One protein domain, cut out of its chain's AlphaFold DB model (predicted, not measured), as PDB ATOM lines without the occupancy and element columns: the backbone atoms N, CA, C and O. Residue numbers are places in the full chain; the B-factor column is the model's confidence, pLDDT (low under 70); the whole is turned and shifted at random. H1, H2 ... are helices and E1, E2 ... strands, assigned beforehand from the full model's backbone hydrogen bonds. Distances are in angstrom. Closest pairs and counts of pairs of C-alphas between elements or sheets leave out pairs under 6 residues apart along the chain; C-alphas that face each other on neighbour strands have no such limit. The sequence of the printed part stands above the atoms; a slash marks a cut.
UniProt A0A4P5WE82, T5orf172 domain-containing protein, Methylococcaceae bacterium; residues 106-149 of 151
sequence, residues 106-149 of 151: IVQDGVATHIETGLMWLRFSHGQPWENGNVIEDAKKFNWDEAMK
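Overview. This is residues 106 to 149 of the 151 residues of the protein "T5orf172 domain-containing protein" of Methylococcaceae bacterium (UniProt A0A4P5WE82). There is little regular structure here: a small sheet of three strands at one end, a long looping stretch, residues 123 to 143, and a tail with one short helix, H1, sticking out far from the sheet. The 44 printed residues hold E1, E2, E3 and H1 in that order, class mixed, with 14 residues in named elements. The antiparallel sheet, order E1, E2, E3, is a meander, each strand the antiparallel neighbour of the one before. The whole is loose, radius of gyration of the C-alphas 13.1 A, and flat, 38 by 24 by 12 A.

Arrangement. Look first at inner strand E2, residues 111 to 114. It forms hairpins with E1, residues 106 to 108, at 160 degrees, where N 106 and O 113 are 2.9 A apart, within hydrogen-bond range, and with E3, residues 120 to 122, at 154 degrees, where N 112 and O 121 are 2.9 A apart, also within range. H1, residues 144 to 147, is not on the sheet; it is too short for an O i to N i+4 pair, and its one O i to N i+3 pair is within range. Residues 130 to 131 pair antiparallel with 134 to 135.

Along the chain. Find C-alpha 106 at (-3.736, 36.452, 194.440), where E1 begins its 6.4 A. E2 spans 9.9 A, E3 6.9 A and H1 5.2 A, ending at C-alpha 147, (-27.926, 18.901, 190.347).

Size, cuts and confidence. The C-alphas farthest apart, Glu 116 and Asp 145, are 38.4 A apart. The printed part has no cut; the link from E3 to H1 is long, and residues 142 to 149 stand free. Residue 107 is under pLDDT 70.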
ATOM      1  N   ILE A 106      -4.545  37.417 195.190       74.62
ATOM      2  CA  ILE A 106      -3.736  36.452 194.440       74.62
ATOM      3  C   ILE A 106      -4.697  35.632 193.585       74.62
ATOM      4  O   ILE A 106      -5.709  35.146 194.089       74.62
ATOM      5  N   VAL A 107      -4.392  35.494 192.293       69.81
ATOM      6  CA  VAL A 107      -5.152  34.637 191.378       69.81
ATOM      7  C   VAL A 107      -4.322  33.399 191.076       69.81
ATOM      8  O   VAL A 107      -3.255  33.507 190.476       69.81
ATOM      9  N   GLN A 108      -4.819  32.237 191.488       72.69
ATOM     10  CA  GLN A 108      -4.236  30.927 191.194       72.69
ATOM     11  C   GLN A 108      -5.366  29.996 190.760       72.69
ATOM     12  O   GLN A 108      -6.415  29.977 191.397       72.69
ATOM     13  N   ASP A 109      -5.187  29.300 189.636       72.12
ATOM     14  CA  ASP A 109      -6.122  28.284 189.124       72.12
ATOM     15  C   ASP A 109      -7.603  28.720 189.087       72.12
ATOM     16  O   ASP A 109      -8.518  27.973 189.418       72.12
ATOM     17  N   GLY A 110      -7.850  29.978 188.698       71.38
ATOM     18  CA  GLY A 110      -9.203  30.535 188.564       71.38
ATOM     19  C   GLY A 110      -9.892  30.904 189.889       71.38
ATOM     20  O   GLY A 110     -11.046  31.345 189.876       71.38
ATOM     21  N   VAL A 111      -9.181  30.805 191.015       78.94
ATOM     22  CA  VAL A 111      -9.603  31.293 192.334       78.94
ATOM     23  C   VAL A 111      -8.933  32.637 192.615       78.94
ATOM     24  O   VAL A 111      -7.716  32.774 192.506       78.94
ATOM     25  N   ALA A 112      -9.727  33.640 192.986       80.25
ATOM     26  CA  ALA A 112      -9.228  34.904 193.514       80.25
ATOM     27  C   ALA A 112      -9.240  34.853 195.047       80.25
ATOM     28  O   ALA A 112     -10.295  34.648 195.645       80.25
ATOM     29  N   THR A 113      -8.085  35.062 195.680       79.06
ATOM     30  CA  THR A 113      -7.926  35.011 197.142       79.06
ATOM     31  C   THR A 113      -7.545  36.373 197.685       79.06
ATOM     32  O   THR A 113      -6.510  36.902 197.285       79.06
ATOM     33  N   HIS A 114      -8.330  36.921 198.613       81.31
ATOM     34  CA  HIS A 114      -7.979  38.158 199.303       81.31
ATOM     35  C   HIS A 114      -6.909  37.905 200.373       81.31
ATOM     36  O   HIS A 114      -7.132  37.141 201.309       81.31
ATOM     37  N   ILE A 115      -5.758  38.566 200.253       75.06
ATOM     38  CA  ILE A 115      -4.546  38.319 201.049       75.06
ATOM     39  C   ILE A 115      -4.768  38.628 202.540       75.06
ATOM     40  O   ILE A 115      -4.243  37.923 203.393       75.06
ATOM     41  N   GLU A 116      -5.561  39.651 202.873       73.62
ATOM     42  CA  GLU A 116      -5.740  40.087 204.270       73.62
ATOM     43  C   GLU A 116      -6.812  39.292 205.024       73.62
ATOM     44  O   GLU A 116      -6.704  39.095 206.230       73.62
ATOM     45  N   THR A 117      -7.872  38.862 204.334       80.06
ATOM     46  CA  THR A 117      -9.024  38.200 204.978       80.06
ATOM     47  C   THR A 117      -9.066  36.699 204.727       80.06
ATOM     48  O   THR A 117      -9.863  36.009 205.356       80.06
ATOM     49  N   GLY A 118      -8.266  36.191 203.786       77.44
ATOM     50  CA  GLY A 118      -8.312  34.796 203.343       77.44
ATOM     51  C   GLY A 118      -9.598  34.421 202.601       77.44
ATOM     52  O   GLY A 118      -9.826  33.245 202.333       77.44
ATOM     53  N   LEU A 119     -10.459  35.390 202.275       78.88
ATOM     54  CA  LEU A 119     -11.684  35.127 201.527       78.88
ATOM     55  C   LEU A 119     -11.344  34.713 200.093       78.88
ATOM     56  O   LEU A 119     -10.496  35.331 199.447       78.88
ATOM     57  N   MET A 120     -12.025  33.681 199.600       82.25
ATOM     58  CA  MET A 120     -11.812  33.109 198.272       82.25
ATOM     59  C   MET A 120     -13.085  33.212 197.435       82.25
ATOM     60  O   MET A 120     -14.182  32.936 197.924       82.25
ATOM     61  N   TRP A 121     -12.929  33.555 196.158       82.56
ATOM     62  CA  TRP A 121     -14.009  33.573 195.175       82.56
ATOM     63  C   TRP A 121     -13.594  32.811 193.922       82.56
ATOM     64  O   TRP A 121     -12.497  33.007 193.393       82.56
ATOM     65  N   LEU A 122     -14.497  31.974 193.414       80.06
ATOM     66  CA  LEU A 122     -14.357  31.377 192.089       80.06
ATOM     67  C   LEU A 122     -14.670  32.431 191.022       80.06
ATOM     68  O   LEU A 122     -15.654  33.163 191.133       80.06
ATOM     69  N   ARG A 123     -13.852  32.496 189.966       73.69
ATOM     70  CA  ARG A 123     -14.114  33.359 188.795       73.69
ATOM     71  C   ARG A 123     -15.039  32.717 187.760       73.69
ATOM     72  O   ARG A 123     -15.364  33.349 186.758       73.69
ATOM     73  N   PHE A 124     -15.435  31.475 188.000       76.56
ATOM     74  CA  PHE A 124     -16.248  30.642 187.129       76.56
ATOM     75  C   PHE A 124     -17.291  29.888 187.962       76.56
ATOM     76  O   PHE A 124     -17.174  29.770 189.182       76.56
ATOM     77  N   SER A 125     -18.337  29.403 187.305       77.81
ATOM     78  CA  SER A 125     -19.362  28.575 187.937       77.81
ATOM     79  C   SER A 125     -18.762  27.224 188.302       77.81
ATOM     80  O   SER A 125     -17.971  26.660 187.547       77.81
ATOM     81  N   HIS A 126     -19.149  26.691 189.456       70.00
ATOM     82  CA  HIS A 126     -18.673  25.395 189.926       70.00
ATOM     83  C   HIS A 126     -18.859  24.307 188.847       70.00
ATOM     84  O   HIS A 126     -19.951  24.162 188.300       70.00
ATOM     85  N   GLY A 127     -17.782  23.583 188.521       70.69
ATOM     86  CA  GLY A 127     -17.770  22.537 187.491       70.69
ATOM     87  C   GLY A 127     -17.431  22.995 186.063       70.69
ATOM     88  O   GLY A 127     -17.376  22.145 185.177       70.69
ATOM     89  N   GLN A 128     -17.184  24.288 185.805       78.25
ATOM     90  CA  GLN A 128     -16.685  24.715 184.488       78.25
ATOM     91  C   GLN A 128     -15.185  24.391 184.324       78.25
ATOM     92  O   GLN A 128     -14.408  24.634 185.250       78.25
ATOM     93  N   PRO A 129     -14.755  23.891 183.149       76.56
ATOM     94  CA  PRO A 129     -13.344  23.670 182.853       76.56
ATOM     95  C   PRO A 129     -12.575  24.997 182.754       76.56
ATOM     96  O   PRO A 129     -12.990  25.927 182.053       76.56
ATOM     97  N   TRP A 130     -11.440  25.059 183.455       73.88
ATOM     98  CA  TRP A 130     -10.513  26.190 183.477       73.88
ATOM     99  C   TRP A 130      -9.138  25.749 182.976       73.88
ATOM    100  O   TRP A 130      -8.531  24.847 183.553       73.88
ATOM    101  N   GLU A 131      -8.620  26.409 181.940       75.75
ATOM    102  CA  GLU A 131      -7.287  26.131 181.400       75.75
ATOM    103  C   GLU A 131      -6.613  27.432 180.948       75.75
ATOM    104  O   GLU A 131      -7.234  28.298 180.330       75.75
ATOM    105  N   ASN A 132      -5.331  27.595 181.292       70.44
ATOM    106  CA  ASN A 132      -4.479  28.714 180.864       70.44
ATOM    107  C   ASN A 132      -5.087  30.121 181.046       70.44
ATOM    108  O   ASN A 132      -4.842  31.026 180.251       70.44
ATOM    109  N   GLY A 133      -5.868  30.324 182.111       70.12
ATOM    110  CA  GLY A 133      -6.427  31.635 182.448       70.12
ATOM    111  C   GLY A 133      -7.788  31.949 181.822       70.12
ATOM    112  O   GLY A 133      -8.294  33.049 182.048       70.12
ATOM    113  N   ASN A 134      -8.384  31.011 181.077       73.00
ATOM    114  CA  ASN A 134      -9.688  31.170 180.438       73.00
ATOM    115  C   ASN A 134     -10.661  30.052 180.844       73.00
ATOM    116  O   ASN A 134     -10.269  28.914 181.105       73.00
ATOM    117  N   VAL A 135     -11.952  30.391 180.858       78.88
ATOM    118  CA  VAL A 135     -13.048  29.420 180.979       78.88
ATOM    119  C   VAL A 135     -13.301  28.825 179.594       78.88
ATOM    120  O   VAL A 135     -13.475  29.582 178.640       78.88
ATOM    121  N   ILE A 136     -13.296  27.496 179.470       79.75
ATOM    122  CA  ILE A 136     -13.394  26.822 178.160       79.75
ATOM    123  C   ILE A 136     -14.852  26.639 177.707       79.75
ATOM    124  O   ILE A 136     -15.134  26.701 176.514       79.75
ATOM    125  N   GLU A 137     -15.790  26.433 178.638       78.44
ATOM    126  CA  GLU A 137     -17.207  26.171 178.329       78.44
ATOM    127  C   GLU A 137     -18.150  27.133 179.052       78.44
ATOM    128  O   GLU A 137     -17.850  27.590 180.152       78.44
ATOM    129  N   ASP A 138     -19.333  27.377 178.482       79.00
ATOM    130  CA  ASP A 138     -20.397  28.150 179.126       79.00
ATOM    131  C   ASP A 138     -20.998  27.435 180.346       79.00
ATOM    132  O   ASP A 138     -21.011  26.206 180.459       79.00
ATOM    133  N   ALA A 139     -21.538  28.222 181.277       79.00
ATOM    134  CA  ALA A 139     -22.141  27.697 182.493       79.00
ATOM    135  C   ALA A 139     -23.450  26.957 182.178       79.00
ATOM    136  O   ALA A 139     -24.371  27.514 181.574       79.00
ATOM    137  N   LYS A 140     -23.561  25.710 182.643       79.12
ATOM    138  CA  LYS A 140     -24.789  24.913 182.540       79.12
ATOM    139  C   LYS A 140     -25.709  25.243 183.713       79.12
ATOM    140  O   LYS A 140     -25.265  25.344 184.854       79.12
ATOM    141  N   LYS A 141     -26.999  25.428 183.430       80.69
ATOM    142  CA  LYS A 141     -28.032  25.583 184.460       80.69
ATOM    143  C   LYS A 141     -28.615  24.215 184.780       80.69
ATOM    144  O   LYS A 141     -28.913  23.463 183.859       80.69
ATOM    145  N   PHE A 142     -28.818  23.949 186.062       79.81
ATOM    146  CA  PHE A 142     -29.452  22.734 186.552       79.81
ATOM    147  C   PHE A 142     -30.641  23.094 187.437       79.81
ATOM    148  O   PHE A 142     -30.592  24.078 188.181       79.81
ATOM    149  N   ASN A 143     -31.702  22.295 187.366       86.88
ATOM    150  CA  ASN A 143     -32.704  22.255 188.427       86.88
ATOM    151  C   ASN A 143     -32.221  21.357 189.585       86.88
ATOM    152  O   ASN A 143     -31.175  20.713 189.507       86.88
ATOM    153  N   TRP A 144     -32.971  21.342 190.689       78.19
ATOM    154  CA  TRP A 144     -32.560  20.640 191.908       78.19
ATOM    155  C   TRP A 144     -32.400  19.122 191.701       78.19
ATOM    156  O   TRP A 144     -31.435  18.533 192.186       78.19
ATOM    157  N   ASP A 145     -33.287  18.510 190.913       86.12
ATOM    158  CA  ASP A 145     -33.258  17.073 190.613       86.12
ATOM    159  C   ASP A 145     -32.099  16.677 189.688       86.12
ATOM    160  O   ASP A 145     -31.611  15.548 189.740       86.12
ATOM    161  N   GLU A 146     -31.665  17.583 188.813       83.44
ATOM    162  CA  GLU A 146     -30.512  17.377 187.938       83.44
ATOM    163  C   GLU A 146     -29.191  17.597 188.681       83.44
ATOM    164  O   GLU A 146     -28.255  16.826 188.485       83.44
ATOM    165  N   ALA A 147     -29.124  18.594 189.568       78.31
ATOM    166  CA  ALA A 147     -27.926  18.901 190.347       78.31
ATOM    167  C   ALA A 147     -27.520  17.740 191.270       78.31
ATOM    168  O   ALA A 147     -26.338  17.432 191.379       78.31
ATOM    169  N   MET A 148     -28.493  17.043 191.867       80.94
ATOM    170  CA  MET A 148     -28.253  15.871 192.724       80.94
ATOM    171  C   MET A 148     -27.709  14.641 191.976       80.94
ATOM    172  O   MET A 148     -27.306  13.670 192.611       80.94
ATOM    173  N   LYS A 149     -27.730  14.647 190.636       81.94
ATOM    174  CA  LYS A 149     -27.223  13.550 189.791       81.94
ATOM    175  C   LYS A 149     -25.807  13.800 189.275       81.94
ATOM    176  O   LYS A 149     -25.234  12.905 188.656       81.94
TER     177      LYS A 149